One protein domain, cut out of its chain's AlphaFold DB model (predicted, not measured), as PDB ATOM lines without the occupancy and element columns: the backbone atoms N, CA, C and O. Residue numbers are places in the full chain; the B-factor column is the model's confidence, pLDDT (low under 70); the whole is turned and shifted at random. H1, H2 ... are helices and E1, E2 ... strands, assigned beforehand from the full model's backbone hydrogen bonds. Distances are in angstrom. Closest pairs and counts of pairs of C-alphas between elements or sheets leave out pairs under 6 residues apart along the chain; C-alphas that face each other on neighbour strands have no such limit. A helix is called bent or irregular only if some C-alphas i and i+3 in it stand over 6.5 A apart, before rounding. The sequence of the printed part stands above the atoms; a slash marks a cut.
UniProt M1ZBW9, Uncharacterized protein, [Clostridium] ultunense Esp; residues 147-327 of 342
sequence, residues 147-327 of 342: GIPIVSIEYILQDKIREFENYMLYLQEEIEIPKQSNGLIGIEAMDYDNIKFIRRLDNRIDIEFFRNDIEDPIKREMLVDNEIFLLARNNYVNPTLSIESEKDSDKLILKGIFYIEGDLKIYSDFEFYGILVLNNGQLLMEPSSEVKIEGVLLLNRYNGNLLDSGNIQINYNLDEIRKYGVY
ATOM      1  N   GLY A 147     -10.087 -12.588 -80.922       91.44
ATOM      2  CA  GLY A 147     -10.439 -12.199 -82.292       91.44
ATOM      3  C   GLY A 147     -10.278 -10.704 -82.584       91.44
ATOM      4  O   GLY A 147     -10.738 -10.245 -83.628       91.44
ATOM      5  N   ILE A 148      -9.648  -9.949 -81.679       93.00
ATOM      6  CA  ILE A 148      -9.375  -8.517 -81.839       93.00
ATOM      7  C   ILE A 148      -7.884  -8.289 -82.147       93.00
ATOM      8  O   ILE A 148      -7.034  -8.931 -81.530       93.00
ATOM      9  N   PRO A 149      -7.539  -7.390 -83.087       93.94
ATOM     10  CA  PRO A 149      -6.149  -7.149 -83.489       93.94
ATOM     11  C   PRO A 149      -5.329  -6.376 -82.445       93.94
ATOM     12  O   PRO A 149      -4.109  -6.518 -82.402       93.94
ATOM     13  N   ILE A 150      -5.985  -5.564 -81.611       94.69
ATOM     14  CA  ILE A 150      -5.355  -4.747 -80.571       94.69
ATOM     15  C   ILE A 150      -5.964  -5.131 -79.225       94.69
ATOM     16  O   ILE A 150      -7.173  -5.007 -79.030       94.69
ATOM     17  N   VAL A 151      -5.123  -5.569 -78.293       95.38
ATOM     18  CA  VAL A 151      -5.503  -5.908 -76.922       95.38
ATOM     19  C   VAL A 151      -4.916  -4.852 -75.991       95.38
ATOM     20  O   VAL A 151      -3.704  -4.783 -75.785       95.38
ATOM     21  N   SER A 152      -5.785  -4.011 -75.438       94.12
ATOM     22  CA  SER A 152      -5.449  -2.994 -74.438       94.12
ATOM     23  C   SER A 152      -6.621  -2.804 -73.480       94.12
ATOM     24  O   SER A 152      -7.745  -3.200 -73.794       94.12
ATOM     25  N   ILE A 153      -6.387  -2.136 -72.349       92.88
ATOM     26  CA  ILE A 153      -7.442  -1.794 -71.380       92.88
ATOM     27  C   ILE A 153      -8.605  -0.985 -71.987       92.88
ATOM     28  O   ILE A 153      -9.695  -0.976 -71.424       92.88
ATOM     29  N   GLU A 154      -8.386  -0.323 -73.127       89.56
ATOM     30  CA  GLU A 154      -9.393   0.482 -73.830       89.56
ATOM     31  C   GLU A 154     -10.284  -0.361 -74.754       89.56
ATOM     32  O   GLU A 154     -11.432   0.004 -75.002       89.56
ATOM     33  N   TYR A 155      -9.768  -1.491 -75.251       89.06
ATOM     34  CA  TYR A 155     -10.439  -2.333 -76.251       89.06
ATOM     35  C   TYR A 155     -10.981  -3.655 -75.689       89.06
ATOM     36  O   TYR A 155     -11.677  -4.380 -76.400       89.06
ATOM     37  N   ILE A 156     -10.687  -3.983 -74.426       93.06
ATOM     38  CA  ILE A 156     -11.189  -5.190 -73.752       93.06
ATOM     39  C   ILE A 156     -12.375  -4.895 -72.828       93.06
ATOM     40  O   ILE A 156     -12.631  -3.762 -72.422       93.06
ATOM     41  N   LEU A 157     -13.108  -5.950 -72.467       92.06
ATOM     42  CA  LEU A 157     -14.207  -5.861 -71.509       92.06
ATOM     43  C   LEU A 157     -13.697  -5.486 -70.107       92.06
ATOM     44  O   LEU A 157     -12.639  -5.941 -69.671       92.06
ATOM     45  N   GLN A 158     -14.486  -4.693 -69.379       91.94
ATOM     46  CA  GLN A 158     -14.134  -4.170 -68.050       91.94
ATOM     47  C   GLN A 158     -13.791  -5.266 -67.028       91.94
ATOM     48  O   GLN A 158     -12.870  -5.110 -66.230       91.94
ATOM     49  N   ASP A 159     -14.486  -6.401 -67.068       93.75
ATOM     50  CA  ASP A 159     -14.240  -7.553 -66.196       93.75
ATOM     51  C   ASP A 159     -12.923  -8.285 -66.509       93.75
ATOM     52  O   ASP A 159     -12.418  -9.026 -65.666       93.75
ATOM     53  N   LYS A 160     -12.327  -8.039 -67.684       94.31
ATOM     54  CA  LYS A 160     -11.049  -8.615 -68.127       94.31
ATOM     55  C   LYS A 160      -9.832  -7.729 -67.889       94.31
ATOM     56  O   LYS A 160      -8.713  -8.230 -67.989       94.31
ATOM     57  N   ILE A 161     -10.018  -6.465 -67.505       95.06
ATOM     58  CA  ILE A 161      -8.916  -5.512 -67.289       95.06
ATOM     59  C   ILE A 161      -7.909  -6.041 -66.268       95.06
ATOM     60  O   ILE A 161      -6.722  -6.124 -66.563       95.06
ATOM     61  N   ARG A 162      -8.377  -6.492 -65.099       95.69
ATOM     62  CA  ARG A 162      -7.486  -7.007 -64.049       95.69
ATOM     63  C   ARG A 162      -6.715  -8.253 -64.492       95.69
ATOM     64  O   ARG A 162      -5.549  -8.411 -64.147       95.69
ATOM     65  N   GLU A 163      -7.365  -9.160 -65.223       95.06
ATOM     66  CA  GLU A 163      -6.699 -10.347 -65.776       95.06
ATOM     67  C   GLU A 163      -5.598  -9.939 -66.771       95.06
ATOM     68  O   GLU A 163      -4.513 -10.516 -66.744       95.06
ATOM     69  N   PHE A 164      -5.854  -8.919 -67.599       96.31
ATOM     70  CA  PHE A 164      -4.902  -8.412 -68.585       96.31
ATOM     71  C   PHE A 164      -3.709  -7.727 -67.921       96.31
ATOM     72  O   PHE A 164      -2.569  -8.048 -68.239       96.31
ATOM     73  N   GLU A 165      -3.950  -6.848 -66.948       95.44
ATOM     74  CA  GLU A 165      -2.890  -6.189 -66.179       95.44
ATOM     75  C   GLU A 165      -1.997  -7.205 -65.455       95.44
ATOM     76  O   GLU A 165      -0.772  -7.101 -65.510       95.44
ATOM     77  N   ASN A 166      -2.596  -8.229 -64.835       96.00
ATOM     78  CA  ASN A 166      -1.848  -9.311 -64.195       96.00
ATOM     79  C   ASN A 166      -1.009 -10.103 -65.206       96.00
ATOM     80  O   ASN A 166       0.116 -10.492 -64.896       96.00
ATOM     81  N   TYR A 167      -1.549 -10.365 -66.400       96.38
ATOM     82  CA  TYR A 167      -0.807 -11.035 -67.463       96.38
ATOM     83  C   TYR A 167       0.367 -10.180 -67.952       96.38
ATOM     84  O   TYR A 167       1.471 -10.698 -68.068       96.38
ATOM     85  N   MET A 168       0.159  -8.881 -68.178       96.19
ATOM     86  CA  MET A 168       1.214  -7.964 -68.618       96.19
ATOM     87  C   MET A 168       2.322  -7.801 -67.571       96.19
ATOM     88  O   MET A 168       3.494  -7.761 -67.937       96.19
ATOM     89  N   LEU A 169       1.967  -7.763 -66.282       96.00
ATOM     90  CA  LEU A 169       2.934  -7.756 -65.180       96.00
ATOM     91  C   LEU A 169       3.746  -9.057 -65.142       96.00
ATOM     92  O   LEU A 169       4.969  -9.016 -65.128       96.00
ATOM     93  N   TYR A 170       3.072 -10.206 -65.208       96.56
ATOM     94  CA  TYR A 170       3.743 -11.505 -65.252       96.56
ATOM     95  C   TYR A 170       4.658 -11.639 -66.478       96.56
ATOM     96  O   TYR A 170       5.776 -12.126 -66.371       96.56
ATOM     97  N   LEU A 171       4.202 -11.178 -67.646       95.88
ATOM     98  CA  LEU A 171       4.997 -11.170 -68.869       95.88
ATOM     99  C   LEU A 171       6.258 -10.315 -68.701       95.88
ATOM    100  O   LEU A 171       7.321 -10.737 -69.124       95.88
ATOM    101  N   GLN A 172       6.155  -9.146 -68.069       94.44
ATOM    102  CA  GLN A 172       7.306  -8.284 -67.786       94.44
ATOM    103  C   GLN A 172       8.333  -8.930 -66.841       94.44
ATOM    104  O   GLN A 172       9.534  -8.706 -66.988       94.44
ATOM    105  N   GLU A 173       7.869  -9.712 -65.869       94.50
ATOM    106  CA  GLU A 173       8.732 -10.384 -64.891       94.50
ATOM    107  C   GLU A 173       9.434 -11.620 -65.472       94.50
ATOM    108  O   GLU A 173      10.599 -11.854 -65.165       94.50
ATOM    109  N   GLU A 174       8.747 -12.383 -66.327       95.44
ATOM    110  CA  GLU A 174       9.154 -13.744 -66.710       95.44
ATOM    111  C   GLU A 174       9.587 -13.886 -68.176       95.44
ATOM    112  O   GLU A 174       9.949 -14.981 -68.612       95.44
ATOM    113  N   ILE A 175       9.503 -12.823 -68.984       94.44
ATOM    114  CA  ILE A 175       9.921 -12.905 -70.384       94.44
ATOM    115  C   ILE A 175      11.440 -13.070 -70.492       94.44
ATOM    116  O   ILE A 175      12.225 -12.227 -70.065       94.44
ATOM    117  N   GLU A 176      11.849 -14.153 -71.141       92.88
ATOM    118  CA  GLU A 176      13.237 -14.450 -71.470       92.88
ATOM    119  C   GLU A 176      13.331 -14.875 -72.935       92.88
ATOM    120  O   GLU A 176      12.365 -15.372 -73.525       92.88
ATOM    121  N   ILE A 177      14.516 -14.730 -73.529       90.56
ATOM    122  CA  ILE A 177      14.771 -15.303 -74.849       90.56
ATOM    123  C   ILE A 177      14.742 -16.837 -74.742       90.56
ATOM    124  O   ILE A 177      15.465 -17.412 -73.920       90.56
ATOM    125  N   PRO A 178      13.962 -17.537 -75.587       84.25
ATOM    126  CA  PRO A 178      13.869 -18.988 -75.530       84.25
ATOM    127  C   PRO A 178      15.234 -19.667 -75.719       84.25
ATOM    128  O   PRO A 178      15.900 -19.474 -76.733       84.25
ATOM    129  N   LYS A 179      15.625 -20.544 -74.784       73.00
ATOM    130  CA  LYS A 179      16.901 -21.294 -74.848       73.00
ATOM    131  C   LYS A 179      16.988 -22.266 -76.035       73.00
ATOM    132  O   LYS A 179      18.082 -22.646 -76.442       73.00
ATOM    133  N   GLN A 180      15.841 -22.701 -76.561       64.00
ATOM    134  CA  GLN A 180      15.717 -23.561 -77.742       64.00
ATOM    135  C   GLN A 180      14.679 -22.970 -78.699       64.00
ATOM    136  O   GLN A 180      13.536 -23.424 -78.783       64.00
ATOM    137  N   SER A 181      15.062 -21.933 -79.434       61.44
ATOM    138  CA  SER A 181      14.262 -21.433 -80.542       61.44
ATOM    139  C   SER A 181      14.549 -22.256 -81.802       61.44
ATOM    140  O   SER A 181      15.508 -22.013 -82.529       61.44
ATOM    141  N   ASN A 182      13.697 -23.240 -82.098       62.97
ATOM    142  CA  ASN A 182      13.689 -23.899 -83.410       62.97
ATOM    143  C   ASN A 182      13.228 -22.896 -84.486       62.97
ATOM    144  O   ASN A 182      12.063 -22.910 -84.880       62.97
ATOM    145  N   GLY A 183      14.135 -22.018 -84.925       70.00
ATOM    146  CA  GLY A 183      13.939 -21.095 -86.047       70.00
ATOM    147  C   GLY A 183      13.811 -19.606 -85.707       70.00
ATOM    148  O   GLY A 183      13.798 -18.819 -86.638       70.00
ATOM    149  N   LEU A 184      13.755 -19.191 -84.430       86.38
ATOM    150  CA  LEU A 184      13.781 -17.758 -84.075       86.38
ATOM    151  C   LEU A 184      15.188 -17.304 -83.694       86.38
ATOM    152  O   LEU A 184      15.844 -17.933 -82.860       86.38
ATOM    153  N   ILE A 185      15.604 -16.159 -84.221       91.12
ATOM    154  CA  ILE A 185      16.791 -15.447 -83.750       91.12
ATOM    155  C   ILE A 185      16.411 -14.645 -82.507       91.12
ATOM    156  O   ILE A 185      15.586 -13.736 -82.575       91.12
ATOM    157  N   GLY A 186      17.017 -14.980 -81.372       92.44
ATOM    158  CA  GLY A 186      16.900 -14.190 -80.151       92.44
ATOM    159  C   GLY A 186      17.773 -12.940 -80.222       92.44
ATOM    160  O   GLY A 186      18.982 -13.056 -80.410       92.44
ATOM    161  N   ILE A 187      17.175 -11.763 -80.050       94.00
ATOM    162  CA  ILE A 187      17.876 -10.479 -79.977       94.00
ATOM    163  C   ILE A 187      17.628  -9.882 -78.598       94.00
ATOM    164  O   ILE A 187      16.519  -9.445 -78.282       94.00
ATOM    165  N   GLU A 188      18.679  -9.858 -77.785       93.44
ATOM    166  CA  GLU A 188      18.646  -9.270 -76.450       93.44
ATOM    167  C   GLU A 188      19.181  -7.839 -76.491       93.44
ATOM    168  O   GLU A 188      20.380  -7.603 -76.663       93.44
ATOM    169  N   ALA A 189      18.279  -6.879 -76.330       93.31
ATOM    170  CA  ALA A 189      18.571  -5.458 -76.274       93.31
ATOM    171  C   ALA A 189      18.389  -4.930 -74.841       93.31
ATOM    172  O   ALA A 189      17.553  -4.063 -74.587       93.31
ATOM    173  N   MET A 190      19.179  -5.471 -73.908       92.56
ATOM    174  CA  MET A 190      19.182  -5.046 -72.505       92.56
ATOM    175  C   MET A 190      20.048  -3.808 -72.278       92.56
ATOM    176  O   MET A 190      21.209  -3.748 -72.694       92.56
ATOM    177  N   ASP A 191      19.479  -2.835 -71.569       91.75
ATOM    178  CA  ASP A 191      20.121  -1.584 -71.167       91.75
ATOM    179  C   ASP A 191      20.623  -0.746 -72.361       91.75
ATOM    180  O   ASP A 191      21.610  -0.028 -72.246       91.75
ATOM    181  N   TYR A 192      20.014  -0.851 -73.543       94.31
ATOM    182  CA  TYR A 192      20.284   0.062 -74.663       94.31
ATOM    183  C   TYR A 192      19.210   1.144 -74.728       94.31
ATOM    184  O   TYR A 192      18.065   0.901 -74.358       94.31
ATOM    185  N   ASP A 193      19.577   2.339 -75.180       93.75
ATOM    186  CA  ASP A 193      18.654   3.478 -75.244       93.75
ATOM    187  C   ASP A 193      17.981   3.542 -76.614       93.75
ATOM    188  O   ASP A 193      16.790   3.820 -76.721       93.75
ATOM    189  N   ASN A 194      18.736   3.232 -77.673       95.12
ATOM    190  CA  ASN A 194      18.216   3.144 -79.031       95.12
ATOM    191  C   ASN A 194      18.687   1.851 -79.694       95.12
ATOM    192  O   ASN A 194      19.866   1.495 -79.633       95.12
ATOM    193  N   ILE A 195      17.760   1.171 -80.357       96.81
ATOM    194  CA  ILE A 195      18.011  -0.001 -81.189       96.81
ATOM    195  C   ILE A 195      17.482   0.324 -82.574       96.81
ATOM    196  O   ILE A 195      16.333   0.731 -82.705       96.81
ATOM    197  N   LYS A 196      18.297   0.153 -83.609       96.81
ATOM    198  CA  LYS A 196      17.902   0.443 -84.989       96.81
ATOM    199  C   LYS A 196      17.964  -0.812 -85.829       96.81
ATOM    200  O   LYS A 196      19.015  -1.435 -85.898       96.81
ATOM    201  N   PHE A 197      16.865  -1.149 -86.485       96.44
ATOM    202  CA  PHE A 197      16.827  -2.135 -87.557       96.44
ATOM    203  C   PHE A 197      16.909  -1.384 -88.874       96.44
ATOM    204  O   PHE A 197      16.006  -0.617 -89.195       96.44
ATOM    205  N   ILE A 198      17.989  -1.600 -89.617       95.06
ATOM    206  CA  ILE A 198      18.303  -0.838 -90.822       95.06
ATOM    207  C   ILE A 198      18.351  -1.792 -92.008       95.06
ATOM    208  O   ILE A 198      19.216  -2.670 -92.083       95.06
ATOM    209  N   ARG A 199      17.442  -1.605 -92.969       93.50
ATOM    210  CA  ARG A 199      17.545  -2.242 -94.286       93.50
ATOM    211  C   ARG A 199      18.629  -1.531 -95.100       93.50
ATOM    212  O   ARG A 199      18.461  -0.378 -95.490       93.50
ATOM    213  N   ARG A 200      19.740  -2.221 -95.347       92.25
ATOM    214  CA  ARG A 200      20.861  -1.720 -96.152       92.25
ATOM    215  C   ARG A 200      20.567  -1.821 -97.647       92.25
ATOM    216  O   ARG A 200      19.772  -2.659 -98.076       92.25
ATOM    217  N   LEU A 201      21.289  -1.038 -98.452       89.31
ATOM    218  CA  LEU A 201      21.192  -1.049 -99.925       89.31
ATOM    219  C   LEU A 201      21.406  -2.428-100.575       89.31
ATOM    220  O   LEU A 201      20.928  -2.683-101.679       89.31
ATOM    221  N   ASP A 202      22.134  -3.326 -99.913       86.88
ATOM    222  CA  ASP A 202      22.392  -4.692-100.381       86.88
ATOM    223  C   ASP A 202      21.356  -5.718 -99.896       86.88
ATOM    224  O   ASP A 202      21.591  -6.927 -99.977       86.88
ATOM    225  N   ASN A 203      20.202  -5.244 -99.416       84.44
ATOM    226  CA  ASN A 203      19.111  -6.033 -98.855       84.44
ATOM    227  C   ASN A 203      19.425  -6.764 -97.542       84.44
ATOM    228  O   ASN A 203      18.585  -7.538 -97.069       84.44
ATOM    229  N   ARG A 204      20.583  -6.533 -96.921       90.38
ATOM    230  CA  ARG A 204      20.855  -7.038 -95.571       90.38
ATOM    231  C   ARG A 204      20.137  -6.173 -94.540       90.38
ATOM    232  O   ARG A 204      19.820  -5.012 -94.795       90.38
ATOM    233  N   ILE A 205      19.823  -6.768 -93.397       92.88
ATOM    234  CA  ILE A 205      19.216  -6.062 -92.272       92.88
ATOM    235  C   ILE A 205      20.263  -6.038 -91.168       92.88
ATOM    236  O   ILE A 205      20.646  -7.092 -90.659       92.88
ATOM    237  N   ASP A 206      20.726  -4.844 -90.832       94.56
ATOM    238  CA  ASP A 206      21.650  -4.635 -89.728       94.56
ATOM    239  C   ASP A 206      20.881  -4.155 -88.503       94.56
ATOM    240  O   ASP A 206      19.889  -3.431 -88.611       94.56
ATOM    241  N   ILE A 207      21.364  -4.548 -87.333       96.38
ATOM    242  CA  ILE A 207      20.858  -4.104 -86.046       96.38
ATOM    243  C   ILE A 207      21.972  -3.332 -85.358       96.38
ATOM    244  O   ILE A 207      23.059  -3.866 -85.121       96.38
ATOM    245  N   GLU A 208      21.707  -2.074 -85.041       97.00
ATOM    246  CA  GLU A 208      22.642  -1.185 -84.361       97.00
ATOM    247  C   GLU A 208      22.122  -0.838 -82.966       97.00
ATOM    248  O   GLU A 208      20.949  -0.503 -82.801       97.00
ATOM    249  N   PHE A 209      22.995  -0.916 -81.962       96.88
ATOM    250  CA  PHE A 209      22.639  -0.685 -80.562       96.88
ATOM    251  C   PHE A 209      23.421   0.502 -79.996       96.88
ATOM    252  O   PHE A 209      24.653   0.533 -80.075       96.88
ATOM    253  N   PHE A 210      22.718   1.442 -79.371       95.62
ATOM    254  CA  PHE A 210      23.270   2.691 -78.840       95.62
ATOM    255  C   PHE A 210      22.954   2.833 -77.345       95.62
ATOM    256  O   PHE A 210      21.904   2.387 -76.875       95.62
ATOM    257  N   ARG A 211      23.858   3.467 -76.592       92.62
ATOM    258  CA  ARG A 211      23.700   3.778 -75.159       92.62
ATOM    259  C   ARG A 211      24.397   5.100 -74.839       92.62
ATOM    260  O   ARG A 211      25.424   5.399 -75.444       92.62
ATOM    261  N   ASN A 212      23.896   5.823 -73.842       86.50
ATOM    262  CA  ASN A 212      24.440   7.065 -73.293       86.50
ATOM    263  C   ASN A 212      24.660   8.156 -74.353       86.50
ATOM    264  O   ASN A 212      25.680   8.842 -74.314       86.50
ATOM    265  N   ASP A 213      23.742   8.269 -75.318       82.81
ATOM    266  CA  ASP A 213      23.796   9.254 -76.412       82.81
ATOM    267  C   ASP A 213      25.102   9.234 -77.238       82.81
ATOM    268  O   ASP A 213      25.490  10.232 -77.846       82.81
ATOM    269  N   ILE A 214      25.804   8.096 -77.273       88.62
ATOM    270  CA  ILE A 214      26.989   7.916 -78.119       88.62
ATOM    271  C   ILE A 214      26.542   7.844 -79.588       88.62
ATOM    272  O   ILE A 214      25.638   7.080 -79.919       88.62
ATOM    273  N   GLU A 215      27.188   8.624 -80.464       87.19
ATOM    274  CA  GLU A 215      26.862   8.677 -81.902       87.19
ATOM    275  C   GLU A 215      27.179   7.367 -82.637       87.19
ATOM    276  O   GLU A 215      26.447   6.971 -83.542       87.19
ATOM    277  N   ASP A 216      28.253   6.681 -82.243       90.19
ATOM    278  CA  ASP A 216      28.634   5.390 -82.808       90.19
ATOM    279  C   ASP A 216      27.929   4.227 -82.089       90.19
ATOM    280  O   ASP A 216      27.862   4.199 -80.854       90.19
ATOM    281  N   PRO A 217      27.454   3.205 -82.823       93.19
ATOM    282  CA  PRO A 217      26.818   2.056 -82.203       93.19
ATOM    283  C   PRO A 217      27.833   1.223 -81.420       93.19
ATOM    284  O   PRO A 217      28.900   0.856 -81.912       93.19
ATOM    285  N   ILE A 218      27.450   0.852 -80.202       93.75
ATOM    286  CA  ILE A 218      28.244   0.016 -79.292       93.75
ATOM    287  C   ILE A 218      28.340  -1.412 -79.821       93.75
ATOM    288  O   ILE A 218      29.339  -2.105 -79.621       93.75
ATOM    289  N   LYS A 219      27.280  -1.860 -80.492       94.50
ATOM    290  CA  LYS A 219      27.158  -3.196 -81.055       94.50
ATOM    291  C   LYS A 219      26.494  -3.097 -82.422       94.50
ATOM    292  O   LYS A 219      25.563  -2.315 -82.611       94.50
ATOM    293  N   ARG A 220      26.977  -3.909 -83.361       94.00
ATOM    294  CA  ARG A 220      26.355  -4.135 -84.665       94.00
ATOM    295  C   ARG A 220      26.181  -5.627 -84.878       94.00
ATOM    296  O   ARG A 220      27.131  -6.385 -84.690       94.00
ATOM    297  N   GLU A 221      24.991  -6.033 -85.286       93.94
ATOM    298  CA  GLU A 221      24.682  -7.412 -85.647       93.94
ATOM    299  C   GLU A 221      24.024  -7.455 -87.016       93.94
ATOM    300  O   GLU A 221      23.267  -6.561 -87.376       93.94
ATOM    301  N   MET A 222      24.314  -8.502 -87.781       91.81
ATOM    302  CA  MET A 222      23.628  -8.759 -89.038       91.81
ATOM    303  C   MET A 222      22.541  -9.792 -88.797       91.81
ATOM    304  O   MET A 222      22.805 -10.875 -88.269       91.81
ATOM    305  N   LEU A 223      21.331  -9.467 -89.222       91.00
ATOM    306  CA  LEU A 223      20.207 -10.369 -89.139       91.00
ATOM    307  C   LEU A 223      20.287 -11.407 -90.270       91.00
ATOM    308  O   LEU A 223      20.297 -11.060 -91.452       91.00
ATOM    309  N   VAL A 224      20.344 -12.690 -89.901       86.56
ATOM    310  CA  VAL A 224      20.473 -13.807 -90.857       86.56
ATOM    311  C   VAL A 224      19.139 -14.466 -91.225       86.56
ATOM    312  O   VAL A 224      19.079 -15.194 -92.212       86.56
ATOM    313  N   ASP A 225      18.076 -14.196 -90.465       87.06
ATOM    314  CA  ASP A 225      16.715 -14.707 -90.664       87.06
ATOM    315  C   ASP A 225      15.699 -13.637 -90.237       87.06
ATOM    316  O   ASP A 225      15.991 -12.812 -89.378       87.06
ATOM    317  N   ASN A 226      14.508 -13.623 -90.826       89.69
ATOM    318  CA  ASN A 226      13.471 -12.644 -90.506       89.69
ATOM    319  C   ASN A 226      12.534 -13.080 -89.373       89.69
ATOM    320  O   ASN A 226      11.705 -12.273 -88.954       89.69
ATOM    321  N   GLU A 227      12.657 -14.313 -88.874       94.12
ATOM    322  CA  GLU A 227      11.947 -14.798 -87.689       94.12
ATOM    323  C   GLU A 227      12.737 -14.456 -86.410       94.12
ATOM    324  O   GLU A 227      13.815 -14.989 -86.150       94.12
ATOM    325  N   ILE A 228      12.192 -13.558 -85.588       95.19
ATOM    326  CA  ILE A 228      12.898 -12.895 -84.491       95.19
ATOM    327  C   ILE A 228      12.122 -12.998 -83.181       95.19
ATOM    328  O   ILE A 228      10.909 -12.808 -83.138       95.19
ATOM    329  N   PHE A 229      12.846 -13.218 -82.088       96.44
ATOM    330  CA  PHE A 229      12.391 -12.906 -80.740       96.44
ATOM    331  C   PHE A 229      13.214 -11.726 -80.216       96.44
ATOM    332  O   PHE A 229      14.365 -11.900 -79.819       96.44
ATOM    333  N   LEU A 230      12.645 -10.523 -80.247       96.44
ATOM    334  CA  LEU A 230      13.288  -9.301 -79.777       96.44
ATOM    335  C   LEU A 230      12.810  -8.982 -78.366       96.44
ATOM    336  O   LEU A 230      11.607  -8.862 -78.126       96.44
ATOM    337  N   LEU A 231      13.770  -8.773 -77.470       96.81
ATOM    338  CA  LEU A 231      13.536  -8.311 -76.114       96.81
ATOM    339  C   LEU A 231      14.291  -6.993 -75.895       96.81
ATOM    340  O   LEU A 231      15.508  -6.996 -75.719       96.81
ATOM    341  N   ALA A 232      13.571  -5.869 -75.933       96.44
ATOM    342  CA  ALA A 232      14.114  -4.524 -75.760       96.44
ATOM    343  C   ALA A 232      13.639  -3.911 -74.440       96.44
ATOM    344  O   ALA A 232      12.475  -3.535 -74.291       96.44
ATOM    345  N   ARG A 233      14.560  -3.806 -73.479       94.12
ATOM    346  CA  ARG A 233      14.286  -3.311 -72.127       94.12
ATOM    347  C   ARG A 233      15.497  -2.565 -71.594       94.12
ATOM    348  O   ARG A 233      16.635  -2.976 -71.791       94.12
ATOM    349  N   ASN A 234      15.242  -1.494 -70.858       90.06
ATOM    350  CA  ASN A 234      16.273  -0.747 -70.161       90.06
ATOM    351  C   ASN A 234      15.702  -0.275 -68.823       90.06
ATOM    352  O   ASN A 234      14.604   0.271 -68.760       90.06
ATOM    353  N   ASN A 235      16.420  -0.547 -67.733       86.44
ATOM    354  CA  ASN A 235      15.918  -0.261 -66.387       86.44
ATOM    355  C   ASN A 235      16.041   1.226 -65.998       86.44
ATOM    356  O   ASN A 235      15.546   1.620 -64.942       86.44
ATOM    357  N   TYR A 236      16.722   2.038 -66.812       85.12
ATOM    358  CA  TYR A 236      17.024   3.441 -66.517       85.12
ATOM    359  C   TYR A 236      16.227   4.419 -67.378       85.12
ATOM    360  O   TYR A 236      15.826   5.476 -66.890       85.12
ATOM    361  N   VAL A 237      16.005   4.077 -68.646       88.00
ATOM    362  CA  VAL A 237      15.276   4.897 -69.620       88.00
ATOM    363  C   VAL A 237      14.357   4.020 -70.461       88.00
ATOM    364  O   VAL A 237      14.608   2.830 -70.603       88.00
ATOM    365  N   ASN A 238      13.320   4.609 -71.057       90.06
ATOM    366  CA  ASN A 238      12.495   3.903 -72.033       90.06
ATOM    367  C   ASN A 238      13.296   3.737 -73.342       90.06
ATOM    368  O   ASN A 238      13.595   4.753 -73.980       90.06
ATOM    369  N   PRO A 239      13.656   2.508 -73.762       94.62
ATOM    370  CA  PRO A 239      14.351   2.282 -75.018       94.62
ATOM    371  C   PRO A 239      13.475   2.674 -76.211       94.62
ATOM    372  O   PRO A 239      12.251   2.559 -76.172       94.62
ATOM    373  N   THR A 240      14.111   3.088 -77.303       96.56
ATOM    374  CA  THR A 240      13.451   3.301 -78.594       96.56
ATOM    375  C   THR A 240      13.925   2.262 -79.604       96.56
ATOM    376  O   THR A 240      15.110   2.200 -79.933       96.56
ATOM    377  N   LEU A 241      12.996   1.479 -80.150       97.31
ATOM    378  CA  LEU A 241      13.234   0.655 -81.330       97.31
ATOM    379  C   LEU A 241      12.895   1.460 -82.584       97.31
ATOM    380  O   LEU A 241      11.771   1.928 -82.724       97.31
ATOM    381  N   SER A 242      13.844   1.603 -83.502       96.75
ATOM    382  CA  SER A 242      13.663   2.306 -84.773       96.75
ATOM    383  C   SER A 242      13.713   1.328 -85.941       96.75
ATOM    384  O   SER A 242      14.625   0.504 -86.022       96.75
ATOM    385  N   ILE A 243      12.748   1.434 -86.850       96.00
ATOM    386  CA  ILE A 243      12.703   0.703 -88.115       96.00
ATOM    387  C   ILE A 243      13.051   1.672 -89.243       96.00
ATOM    388  O   ILE A 243      12.296   2.604 -89.520       96.00
ATOM    389  N   GLU A 244      14.195   1.456 -89.882       94.75
ATOM    390  CA  GLU A 244      14.788   2.355 -90.871       94.75
ATOM    391  C   GLU A 244      15.168   1.596 -92.155       94.75
ATOM    392  O   GLU A 244      15.428   0.387 -92.160       94.75
ATOM    393  N   SER A 245      15.255   2.335 -93.258       91.81
ATOM    394  CA  SER A 245      15.732   1.841 -94.546       91.81
ATOM    395  C   SER A 245      16.634   2.886 -95.192       91.81
ATOM    396  O   SER A 245      16.312   4.070 -95.183       91.81
ATOM    397  N   GLU A 246      17.751   2.462 -95.790       90.56
ATOM    398  CA  GLU A 246      18.626   3.356 -96.569       90.56
ATOM    399  C   GLU A 246      17.998   3.778 -97.908       90.56
ATOM    400  O   GLU A 246      18.519   4.656 -98.598       90.56
ATOM    401  N   LYS A 247      16.885   3.145 -98.292       85.75
ATOM    402  CA  LYS A 247      16.136   3.443 -99.507       85.75
ATOM    403  C   LYS A 247      14.673   3.697 -99.160       85.75
ATOM    404  O   LYS A 247      13.985   2.790 -98.702       85.75
ATOM    405  N   ASP A 248      14.192   4.899 -99.477       73.38
ATOM    406  CA  ASP A 248      12.861   5.410 -99.097       73.38
ATOM    407  C   ASP A 248      11.668   4.542 -99.541       73.38
ATOM    408  O   ASP A 248      10.580   4.676 -99.000       73.38
ATOM    409  N   SER A 249      11.848   3.666-100.537       72.94
ATOM    410  CA  SER A 249      10.799   2.760-101.049       72.94
ATOM    411  C   SER A 249      10.990   1.294-100.659       72.94
ATOM    412  O   SER A 249      10.238   0.433-101.118       72.94
ATOM    413  N   ASP A 250      12.023   0.977 -99.878       83.94
ATOM    414  CA  ASP A 250      12.260  -0.397 -99.457       83.94
ATOM    415  C   ASP A 250      11.445  -0.721 -98.209       83.94
ATOM    416  O   ASP A 250      11.412   0.025 -97.233       83.94
ATOM    417  N   LYS A 251      10.814  -1.889 -98.263       89.31
ATOM    418  CA  LYS A 251       9.953  -2.415 -97.216       89.31
ATOM    419  C   LYS A 251      10.698  -3.428 -96.360       89.31
ATOM    420  O   LYS A 251      11.247  -4.405 -96.881       89.31
ATOM    421  N   LEU A 252      10.664  -3.241 -95.045       93.38
ATOM    422  CA  LEU A 252      11.202  -4.197 -94.086       93.38
ATOM    423  C   LEU A 252      10.122  -5.213 -93.691       93.38
ATOM    424  O   LEU A 252       9.033  -4.836 -93.268       93.38
ATOM    425  N   ILE A 253      10.426  -6.508 -93.816       94.88
ATOM    426  CA  ILE A 253       9.506  -7.594 -93.448       94.88
ATOM    427  C   ILE A 253      10.135  -8.430 -92.341       94.88
ATOM    428  O   ILE A 253      11.141  -9.101 -92.580       94.88
ATOM    429  N   LEU A 254       9.517  -8.421 -91.161       95.75
ATOM    430  CA  LEU A 254       9.948  -9.185 -89.991       95.75
ATOM    431  C   LEU A 254       8.811 -10.061 -89.467       95.75
ATOM    432  O   LEU A 254       7.631  -9.815 -89.723       95.75
ATOM    433  N   LYS A 255       9.163 -11.114 -88.738       96.81
ATOM    434  CA  LYS A 255       8.209 -12.044 -88.142       96.81
ATOM    435  C   LYS A 255       8.637 -12.415 -86.732       96.81
ATOM    436  O   LYS A 255       9.824 -12.378 -86.431       96.81
ATOM    437  N   GLY A 256       7.698 -12.834 -85.895       96.50
ATOM    438  CA  GLY A 256       7.998 -13.383 -84.577       96.50
ATOM    439  C   GLY A 256       7.398 -12.585 -83.429       96.50
ATOM    440  O   GLY A 256       6.206 -12.283 -83.436       96.50
ATOM    441  N   ILE A 257       8.207 -12.312 -82.409       97.69
ATOM    442  CA  ILE A 257       7.795 -11.625 -81.183       97.69
ATOM    443  C   ILE A 257       8.680 -10.418 -80.963       97.69
ATOM    444  O   ILE A 257       9.897 -10.555 -80.850       97.69
ATOM    445  N   PHE A 258       8.058  -9.253 -80.845       97.94
ATOM    446  CA  PHE A 258       8.718  -8.029 -80.412       97.94
ATOM    447  C   PHE A 258       8.155  -7.645 -79.051       97.94
ATOM    448  O   PHE A 258       6.976  -7.320 -78.948       97.94
ATOM    449  N   TYR A 259       8.987  -7.682 -78.014       97.69
ATOM    450  CA  TYR A 259       8.662  -7.149 -76.697       97.69
ATOM    451  C   TYR A 259       9.514  -5.916 -76.422       97.69
ATOM    452  O   TYR A 259      10.744  -6.001 -76.404       97.69
ATOM    453  N   ILE A 260       8.858  -4.773 -76.234       97.38
ATOM    454  CA  ILE A 260       9.512  -3.469 -76.113       97.38
ATOM    455  C   ILE A 260       8.944  -2.752 -74.887       97.38
ATOM    456  O   ILE A 260       7.751  -2.444 -74.841       97.38
ATOM    457  N   GLU A 261       9.794  -2.452 -73.904       96.12
ATOM    458  CA  GLU A 261       9.444  -1.615 -72.743       96.12
ATOM    459  C   GLU A 261       9.645  -0.118 -73.020       96.12
ATOM    460  O   GLU A 261      10.261   0.593 -72.234       96.12
ATOM    461  N   GLY A 262       9.168   0.362 -74.166       95.12
ATOM    462  CA  GLY A 262       9.377   1.732 -74.612       95.12
ATOM    463  C   GLY A 262       8.777   1.994 -75.987       95.12
ATOM    464  O   GLY A 262       7.746   1.421 -76.350       95.12
ATOM    465  N   ASP A 263       9.415   2.875 -76.748       95.88
ATOM    466  CA  ASP A 263       8.847   3.424 -77.975       95.88
ATOM    467  C   ASP A 263       9.234   2.604 -79.211       95.88
ATOM    468  O   ASP A 263      10.361   2.123 -79.341       95.88
ATOM    469  N   LEU A 264       8.307   2.504 -80.165       96.19
ATOM    470  CA  LEU A 264       8.551   1.976 -81.505       96.19
ATOM    471  C   LEU A 264       8.408   3.108 -82.524       96.19
ATOM    472  O   LEU A 264       7.324   3.663 -82.684       96.19
ATOM    473  N   LYS A 265       9.491   3.438 -83.226       95.12
ATOM    474  CA  LYS A 265       9.530   4.452 -84.286       95.12
ATOM    475  C   LYS A 265       9.725   3.791 -85.641       95.12
ATOM    476  O   LYS A 265      10.655   3.012 -85.824       95.12
ATOM    477  N   ILE A 266       8.865   4.101 -86.598       93.88
ATOM    478  CA  ILE A 266       8.904   3.520 -87.939       93.88
ATOM    479  C   ILE A 266       9.118   4.639 -88.954       93.88
ATOM    480  O   ILE A 266       8.269   5.515 -89.103       93.88
ATOM    481  N   TYR A 267      10.259   4.603 -89.637       92.69
ATOM    482  CA  TYR A 267      10.682   5.608 -90.617       92.69
ATOM    483  C   TYR A 267      10.571   5.123 -92.071       92.69
ATOM    484  O   TYR A 267      10.900   5.863 -92.993       92.69
ATOM    485  N   SER A 268      10.166   3.868 -92.282       92.00
ATOM    486  CA  SER A 268      10.044   3.235 -93.601       92.00
ATOM    487  C   SER A 268       8.912   2.211 -93.611       92.00
ATOM    488  O   SER A 268       8.428   1.815 -92.547       92.00
ATOM    489  N   ASP A 269       8.502   1.759 -94.797       93.69
ATOM    490  CA  ASP A 269       7.458   0.744 -94.936       93.69
ATOM    491  C   ASP A 269       7.806  -0.525 -94.151       93.69
ATOM    492  O   ASP A 269       8.885  -1.110 -94.300       93.69
ATOM    493  N   PHE A 270       6.865  -0.990 -93.331       94.56
ATOM    494  CA  PHE A 270       7.099  -2.090 -92.402       94.56
ATOM    495  C   PHE A 270       5.961  -3.100 -92.439       94.56
ATOM    496  O   PHE A 270       4.787  -2.751 -92.327       94.56
ATOM    497  N   GLU A 271       6.303  -4.381 -92.565       96.62
ATOM    498  CA  GLU A 271       5.351  -5.469 -92.383       96.62
ATOM    499  C   GLU A 271       5.828  -6.459 -91.331       96.62
ATOM    500  O   GLU A 271       6.932  -7.003 -91.405       96.62
ATOM    501  N   PHE A 272       4.959  -6.706 -90.359       97.56
ATOM    502  CA  PHE A 272       5.231  -7.580 -89.236       97.56
ATOM    503  C   PHE A 272       4.212  -8.710 -89.157       97.56
ATOM    504  O   PHE A 272       3.009  -8.465 -89.196       97.56
ATOM    505  N   TYR A 273       4.697  -9.940 -88.997       98.19
ATOM    506  CA  TYR A 273       3.862 -11.123 -88.794       98.19
ATOM    507  C   TYR A 273       4.126 -11.726 -87.415       98.19
ATOM    508  O   TYR A 273       5.198 -12.288 -87.188       98.19
ATOM    509  N   GLY A 274       3.160 -11.646 -86.502       97.56
ATOM    510  CA  GLY A 274       3.274 -12.242 -85.171       97.56
ATOM    511  C   GLY A 274       2.760 -11.362 -84.038       97.56
ATOM    512  O   GLY A 274       1.679 -10.786 -84.130       97.56
ATOM    513  N   ILE A 275       3.498 -11.319 -82.931       98.31
ATOM    514  CA  ILE A 275       3.052 -10.679 -81.688       98.31
ATOM    515  C   ILE A 275       3.939  -9.479 -81.380       98.31
ATOM    516  O   ILE A 275       5.141  -9.625 -81.164       98.31
ATOM    517  N   LEU A 276       3.337  -8.294 -81.347       97.94
ATOM    518  CA  LEU A 276       4.005  -7.065 -80.936       97.94
ATOM    519  C   LEU A 276       3.473  -6.663 -79.561       97.94
ATOM    520  O   LEU A 276       2.267  -6.545 -79.367       97.94
ATOM    521  N   VAL A 277       4.369  -6.469 -78.603       97.81
ATOM    522  CA  VAL A 277       4.059  -6.047 -77.240       97.81
ATOM    523  C   VAL A 277       4.762  -4.722 -76.982       97.81
ATOM    524  O   VAL A 277       5.991  -4.662 -76.985       97.81
ATOM    525  N   LEU A 278       3.976  -3.672 -76.747       96.00
ATOM    526  CA  LEU A 278       4.469  -2.362 -76.327       96.00
ATOM    527  C   LEU A 278       4.048  -2.119 -74.881       96.00
ATOM    528  O   LEU A 278       2.855  -2.078 -74.560       96.00
ATOM    529  N   ASN A 279       5.037  -1.963 -74.009       94.12
ATOM    530  CA  ASN A 279       4.843  -1.706 -72.592       94.12
ATOM    531  C   ASN A 279       5.425  -0.333 -72.241       94.12
ATOM    532  O   ASN A 279       6.609  -0.101 -72.452       94.12
ATOM    533  N   ASN A 280       4.607   0.564 -71.687       92.25
ATOM    534  CA  ASN A 280       5.026   1.904 -71.258       92.25
ATOM    535  C   ASN A 280       5.678   2.755 -72.367       92.25
ATOM    536  O   ASN A 280       6.700   3.408 -72.153       92.25
ATOM    537  N   GLY A 281       5.077   2.770 -73.553       90.69
ATOM    538  CA  GLY A 281       5.589   3.542 -74.679       90.69
ATOM    539  C   GLY A 281       4.527   3.878 -75.710       90.69
ATOM    540  O   GLY A 281       3.323   3.745 -75.467       90.69
ATOM    541  N   GLN A 282       4.987   4.343 -76.862       92.44
ATOM    542  CA  GLN A 282       4.141   4.739 -77.982       92.44
ATOM    543  C   GLN A 282       4.676   4.213 -79.316       92.44
ATOM    544  O   GLN A 282       5.865   3.939 -79.472       92.44
ATOM    545  N   LEU A 283       3.776   4.093 -80.290       92.62
ATOM    546  CA  LEU A 283       4.108   3.786 -81.672       92.62
ATOM    547  C   LEU A 283       4.060   5.094 -82.464       92.62
ATOM    548  O   LEU A 283       3.029   5.761 -82.512       92.62
ATOM    549  N   LEU A 284       5.186   5.463 -83.067       91.44
ATOM    550  CA  LEU A 284       5.347   6.659 -83.888       91.44
ATOM    551  C   LEU A 284       5.731   6.236 -85.302       91.44
ATOM    552  O   LEU A 284       6.584   5.372 -85.486       91.44
ATOM    553  N   MET A 285       5.126   6.862 -86.305       88.81
ATOM    554  CA  MET A 285       5.398   6.551 -87.707       88.81
ATOM    555  C   MET A 285       5.618   7.831 -88.500       88.81
ATOM    556  O   MET A 285       4.931   8.831 -88.274       88.81
ATOM    557  N   GLU A 286       6.533   7.775 -89.458       86.44
ATOM    558  CA  GLU A 286       6.652   8.786 -90.505       86.44
ATOM    559  C   GLU A 286       5.362   8.831 -91.349       86.44
ATOM    560  O   GLU A 286       4.872   7.778 -91.773       86.44
ATOM    561  N   PRO A 287       4.800  10.019 -91.648       83.31
ATOM    562  CA  PRO A 287       3.549  10.148 -92.403       83.31
ATOM    563  C   PRO A 287       3.564   9.547 -93.813       83.31
ATOM    564  O   PRO A 287       2.503   9.374 -94.405       83.31
ATOM    565  N   SER A 288       4.740   9.279 -94.382       85.75
ATOM    566  CA  SER A 288       4.896   8.634 -95.690       85.75
ATOM    567  C   SER A 288       5.017   7.113 -95.625       85.75
ATOM    568  O   SER A 288       4.980   6.487 -96.677       85.75
ATOM    569  N   SER A 289       5.187   6.525 -94.436       87.75
ATOM    570  CA  SER A 289       5.399   5.082 -94.273       87.75
ATOM    571  C   SER A 289       4.080   4.323 -94.176       87.75
ATOM    572  O   SER A 289       3.171   4.747 -93.457       87.75
ATOM    573  N   GLU A 290       4.000   3.169 -94.837       91.69
ATOM    574  CA  GLU A 290       2.906   2.208 -94.699       91.69
ATOM    575  C   GLU A 290       3.288   1.078 -93.733       91.69
ATOM    576  O   GLU A 290       4.295   0.386 -93.910       91.69
ATOM    577  N   VAL A 291       2.459   0.853 -92.710       92.81
ATOM    578  CA  VAL A 291       2.702  -0.175 -91.691       92.81
ATOM    579  C   VAL A 291       1.603  -1.216 -91.709       92.81
ATOM    580  O   VAL A 291       0.421  -0.905 -91.585       92.81
ATOM    581  N   LYS A 292       1.997  -2.483 -91.810       95.62
ATOM    582  CA  LYS A 292       1.080  -3.617 -91.792       95.62
ATOM    583  C   LYS A 292       1.480  -4.629 -90.725       95.62
ATOM    584  O   LYS A 292       2.594  -5.137 -90.724       95.62
ATOM    585  N   ILE A 293       0.555  -4.955 -89.834       96.31
ATOM    586  CA  ILE A 293       0.747  -5.936 -88.766       96.31
ATOM    587  C   ILE A 293      -0.278  -7.053 -88.955       96.31
ATOM    588  O   ILE A 293      -1.481  -6.810 -88.932       96.31
ATOM    589  N   GLU A 294       0.200  -8.279 -89.135       98.00
ATOM    590  CA  GLU A 294      -0.595  -9.503 -89.240       98.00
ATOM    591  C   GLU A 294      -0.371 -10.351 -87.984       98.00
ATOM    592  O   GLU A 294       0.648 -11.032 -87.846       98.00
ATOM    593  N   GLY A 295      -1.310 -10.305 -87.040       97.25
ATOM    594  CA  GLY A 295      -1.187 -10.998 -85.761       97.25
ATOM    595  C   GLY A 295      -1.911 -10.264 -84.642       97.25
ATOM    596  O   GLY A 295      -3.112 -10.038 -84.753       97.25
ATOM    597  N   VAL A 296      -1.221  -9.929 -83.552       97.44
ATOM    598  CA  VAL A 296      -1.829  -9.200 -82.425       97.44
ATOM    599  C   VAL A 296      -0.864  -8.191 -81.814       97.44
ATOM    600  O   VAL A 296       0.328  -8.462 -81.652       97.44
ATOM    601  N   LEU A 297      -1.411  -7.033 -81.456       96.56
ATOM    602  CA  LEU A 297      -0.725  -5.964 -80.744       96.56
ATOM    603  C   LEU A 297      -1.221  -5.909 -79.295       96.56
ATOM    604  O   LEU A 297      -2.397  -5.641 -79.055       96.56
ATOM    605  N   LEU A 298      -0.335  -6.150 -78.329       96.81
ATOM    606  CA  LEU A 298      -0.621  -6.009 -76.901       96.81
ATOM    607  C   LEU A 298      -0.062  -4.677 -76.414       96.81
ATOM    608  O   LEU A 298       1.134  -4.413 -76.537       96.81
ATOM    609  N   LEU A 299      -0.933  -3.855 -75.840       95.38
ATOM    610  CA  LEU A 299      -0.601  -2.510 -75.392       95.38
ATOM    611  C   LEU A 299      -0.836  -2.390 -73.893       95.38
ATOM    612  O   LEU A 299      -1.973  -2.483 -73.424       95.38
ATOM    613  N   ASN A 300       0.234  -2.133 -73.148       94.06
ATOM    614  CA  ASN A 300       0.159  -1.855 -71.722       94.06
ATOM    615  C   ASN A 300       0.692  -0.456 -71.430       94.06
ATOM    616  O   ASN A 300       1.817  -0.135 -71.811       94.06
ATOM    617  N   ARG A 301      -0.109   0.369 -70.741       89.56
ATOM    618  CA  ARG A 301       0.226   1.775 -70.434       89.56
ATOM    619  C   ARG A 301       0.709   2.537 -71.677       89.56
ATOM    620  O   ARG A 301       1.752   3.183 -71.664       89.56
ATOM    621  N   TYR A 302      -0.025   2.365 -72.772       89.31
ATOM    622  CA  TYR A 302       0.282   2.984 -74.053       89.31
ATOM    623  C   TYR A 302      -0.039   4.477 -74.017       89.31
ATOM    624  O   TYR A 302      -1.110   4.861 -73.556       89.31
ATOM    625  N   ASN A 303       0.882   5.300 -74.517       83.62
ATOM    626  CA  ASN A 303       0.807   6.760 -74.398       83.62
ATOM    627  C   ASN A 303       0.550   7.483 -75.737       83.62
ATOM    628  O   ASN A 303       0.765   8.689 -75.824       83.62
ATOM    629  N   GLY A 304       0.113   6.771 -76.782       81.44
ATOM    630  CA  GLY A 304      -0.156   7.341 -78.111       81.44
ATOM    631  C   GLY A 304      -1.608   7.185 -78.581       81.44
ATOM    632  O   GLY A 304      -2.429   6.571 -77.907       81.44
ATOM    633  N   ASN A 305      -1.896   7.658 -79.798       76.38
ATOM    634  CA  ASN A 305      -3.166   7.431 -80.499       76.38
ATOM    635  C   ASN A 305      -2.930   6.576 -81.753       76.38
ATOM    636  O   ASN A 305      -2.408   7.065 -82.748       76.38
ATOM    637  N   LEU A 306      -3.328   5.302 -81.718       73.38
ATOM    638  CA  LEU A 306      -3.191   4.381 -82.861       73.38
ATOM    639  C   LEU A 306      -4.260   4.575 -83.949       73.38
ATOM    640  O   LEU A 306      -4.028   4.234 -85.104       73.38
ATOM    641  N   LEU A 307      -5.433   5.104 -83.587       61.94
ATOM    642  CA  LEU A 307      -6.595   5.196 -84.482       61.94
ATOM    643  C   LEU A 307      -6.554   6.396 -85.442       61.94
ATOM    644  O   LEU A 307      -7.305   6.411 -86.416       61.94
ATOM    645  N   ASP A 308      -5.686   7.379 -85.194       59.38
ATOM    646  CA  ASP A 308      -5.626   8.617 -85.983       59.38
ATOM    647  C   ASP A 308      -4.666   8.520 -87.186       59.38
ATOM    648  O   ASP A 308      -4.689   9.365 -88.082       59.38
ATOM    649  N   SER A 309      -3.828   7.480 -87.247       62.88
ATOM    650  CA  SER A 309      -2.863   7.275 -88.329       62.88
ATOM    651  C   SER A 309      -3.439   6.355 -89.408       62.88
ATOM    652  O   SER A 309      -3.367   5.137 -89.290       62.88
ATOM    653  N   GLY A 310      -3.979   6.915 -90.493       68.19
ATOM    654  CA  GLY A 310      -4.563   6.145 -91.609       68.19
ATOM    655  C   GLY A 310      -3.602   5.204 -92.358       68.19
ATOM    656  O   GLY A 310      -4.045   4.471 -93.236       68.19
ATOM    657  N   ASN A 311      -2.315   5.204 -92.008       83.88
ATOM    658  CA  ASN A 311      -1.264   4.433 -92.672       83.88
ATOM    659  C   ASN A 311      -0.880   3.140 -91.930       83.88
ATOM    660  O   ASN A 311       0.045   2.452 -92.360       83.88
ATOM    661  N   ILE A 312      -1.553   2.811 -90.817       90.62
ATOM    662  CA  ILE A 312      -1.367   1.534 -90.118       90.62
ATOM    663  C   ILE A 312      -2.557   0.605 -90.343       90.62
ATOM    664  O   ILE A 312      -3.708   0.946 -90.074       90.62
ATOM    665  N   GLN A 313      -2.267  -0.609 -90.796       93.38
ATOM    666  CA  GLN A 313      -3.226  -1.695 -90.901       93.38
ATOM    667  C   GLN A 313      -2.844  -2.805 -89.921       93.38
ATOM    668  O   GLN A 313      -1.798  -3.431 -90.071       93.38
ATOM    669  N   ILE A 314      -3.705  -3.081 -88.942       93.62
ATOM    670  CA  ILE A 314      -3.508  -4.171 -87.976       93.62
ATOM    671  C   ILE A 314      -4.619  -5.199 -88.173       93.62
ATOM    672  O   ILE A 314      -5.781  -4.943 -87.856       93.62
ATOM    673  N   ASN A 315      -4.255  -6.362 -88.701       96.12
ATOM    674  CA  ASN A 315      -5.163  -7.463 -88.980       96.12
ATOM    675  C   ASN A 315      -4.918  -8.598 -87.986       96.12
ATOM    676  O   ASN A 315      -3.780  -9.018 -87.765       96.12
ATOM    677  N   TYR A 316      -5.998  -9.123 -87.410       96.38
ATOM    678  CA  TYR A 316      -5.917 -10.266 -86.513       96.38
ATOM    679  C   TYR A 316      -5.601 -11.546 -87.291       96.38
ATOM    680  O   TYR A 316      -6.377 -11.949 -88.160       96.38
ATOM    681  N   ASN A 317      -4.498 -12.215 -86.948       96.31
ATOM    682  CA  ASN A 317      -4.082 -13.462 -87.593       96.31
ATOM    683  C   ASN A 317      -3.745 -14.549 -86.562       96.31
ATOM    684  O   ASN A 317      -2.644 -14.604 -86.015       96.31
ATOM    685  N   LEU A 318      -4.705 -15.442 -86.314       93.25
ATOM    686  CA  LEU A 318      -4.595 -16.488 -85.294       93.25
ATOM    687  C   LEU A 318      -3.497 -17.521 -85.580       93.25
ATOM    688  O   LEU A 318      -2.935 -18.081 -84.639       93.25
ATOM    689  N   ASP A 319      -3.179 -17.786 -86.846       92.88
ATOM    690  CA  ASP A 319      -2.137 -18.753 -87.191       92.88
ATOM    691  C   ASP A 319      -0.744 -18.204 -86.860       92.88
ATOM    692  O   ASP A 319       0.049 -18.910 -86.233       92.88
ATOM    693  N   GLU A 320      -0.471 -16.931 -87.168       95.25
ATOM    694  CA  GLU A 320       0.782 -16.268 -86.769       95.25
ATOM    695  C   GLU A 320       0.879 -16.138 -85.238       95.25
ATOM    696  O   GLU A 320       1.924 -16.430 -84.650       95.25
ATOM    697  N   ILE A 321      -0.230 -15.804 -84.563       96.31
ATOM    698  CA  ILE A 321      -0.297 -15.744 -83.092       96.31
ATOM    699  C   ILE A 321       0.026 -17.108 -82.472       96.31
ATOM    700  O   ILE A 321       0.823 -17.185 -81.544       96.31
ATOM    701  N   ARG A 322      -0.547 -18.207 -82.980       94.06
ATOM    702  CA  ARG A 322      -0.270 -19.567 -82.478       94.06
ATOM    703  C   ARG A 322       1.149 -20.025 -82.797       94.06
ATOM    704  O   ARG A 322       1.746 -20.722 -81.979       94.06
ATOM    705  N   LYS A 323       1.688 -19.654 -83.961       92.94
ATOM    706  CA  LYS A 323       3.043 -20.024 -84.381       92.94
ATOM    707  C   LYS A 323       4.101 -19.425 -83.458       92.94
ATOM    708  O   LYS A 323       5.018 -20.146 -83.062       92.94
ATOM    709  N   TYR A 324       3.979 -18.141 -83.123       94.81
ATOM    710  CA  TYR A 324       4.987 -17.454 -82.315       94.81
ATOM    711  C   TYR A 324       4.627 -17.375 -80.832       94.81
ATOM    712  O   TYR A 324       5.511 -17.493 -79.996       94.81
ATOM    713  N   GLY A 325       3.353 -17.277 -80.466       95.00
ATOM    714  CA  GLY A 325       2.933 -17.116 -79.072       95.00
ATOM    715  C   GLY A 325       3.399 -18.218 -78.132       95.00
ATOM    716  O   GLY A 325       3.693 -17.936 -76.984       95.00
ATOM    717  N   VAL A 326       3.591 -19.442 -78.622       93.50
ATOM    718  CA  VAL A 326       4.214 -20.562 -77.884       93.50
ATOM    719  C   VAL A 326       5.560 -20.243 -77.224       93.50
ATOM    720  O   VAL A 326       5.959 -20.966 -76.322       93.50
ATOM    721  N   TYR A 327       6.266 -19.200 -77.665       93.38
ATOM    722  CA  TYR A 327       7.517 -18.749 -77.053       93.38
ATOM    723  C   TYR A 327       7.315 -17.712 -75.936       93.38
ATOM    724  O   TYR A 327       8.278 -17.368 -75.258       93.38
TER     725      TYR A 327
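Overview. This is residues 147 to 327 of the 342 residues of an uncharacterized protein of [Clostridium] ultunense Esp (UniProt M1ZBW9). Two twisted sheets of six strands lie face to face as a sandwich, and from E5 to E11 the chain winds from one sheet to the other in stacked turns. H1, with its residues 164 to 172, and H2 pack over E9 and E11 on the face of the sheet E1 E5 E7 E9 E11 E12 that is turned away from the other sheet, leaving E1 and E12 at its edges uncovered, and H1 reaches to one end of the longest axis. The printed part has 181 residues, with two named helices and twelve named strands in the order H1, E1 to E12, H2, and its class is mixed, helices and strands. The first sheet is all parallel; the second, E4 E3 E2 E6 E8 E10, is mixed. The whole is compact, with a radius of gyration of the C-alphas of 15.7 A and spans of 49 by 33 by 33 A.

Arrangement. Residues 150 to 151 pair, parallel, with residues 297 to 298 of E11, residues 291 to 300. H1, residues 158 to 174, is irregular: C-alphas 159 and 162 are 7.1 A apart. E1, residues 185 to 190, is an edge strand parallel to E5, residues 227 to 233, with N 187 and O 229 at 2.8 A. E2, residues 194 to 199, E3, residues 205 to 210, and E4, residues 219 to 223, form a meander, each strand the antiparallel neighbour of the one before, in two hairpins, with N 196 and O 208 at 2.8 A and N 221 and O 207 at 2.9 A. E6, residues 240 to 245, is parallel to E2 (N 197 and O 242, 2.8 A), and E7, residues 252 to 260, to E5 (N 230 and O 257, 2.8 A). E8, residues 263 to 266, is parallel to E6 (N 243 and O 265, 2.8 A), and E9, residues 270 to 279, to E7 (N 277 and O 258, 2.8 A). E10, residues 283 to 285, is parallel to E8 (N 284 and O 264, 2.8 A), and E11 to E9 (N 294 and O 272, 2.8 A). E12, residues 312 to 316, is parallel to E11 (N 293 and O 313, 2.8 A). The facing parts of the sheets are 10.5 A apart, centre to centre. H2, residues 318 to 325, and H1 are on the same face of the first sheet, in two layers, helices on one face of a sheet. H1, at a height of 9.5 A, lies over E9 and E11 and runs across the strands, at 81 degrees to E9 on the local plane; its closest C-alphas to E11 are those of Met 168 and Asn 300, 6.9 A. H2, at a height of 7.4 A, lies over E9 and runs slantwise, at 58 degrees to E9 on the local plane, only just short of across; their closest C-alphas are those of Gly 274 and Glu 320, 5.0 A. In H2 every O i to N i+4 pair is within hydrogen-bond range; in H1, 11 of 13 are.

Along the chain. H1 begins at C-alpha 158 (-14.134, -4.170, -68.050) and is 25.2 A long. E11 is 20.2 A long, E9 19.9 A, E5 19.5 A and E7 18.1 A. E7 bends by 93 degrees at residue 256, E9 by 102 degrees at residue 273 and E11 by 101 degrees at residue 294. H2 ends at C-alpha 325 (2.933, -17.116, -79.072).

Size, cuts and confidence. The two C-alphas farthest apart, those of Asp 159 and Asp 202, are 50.2 A apart. The printed part has no cut, and the link E11 to E12, 11 residues, is long. The mean pLDDT of the printed part is 91.3; residues 180 to 182 and 307 to 310 are under 70.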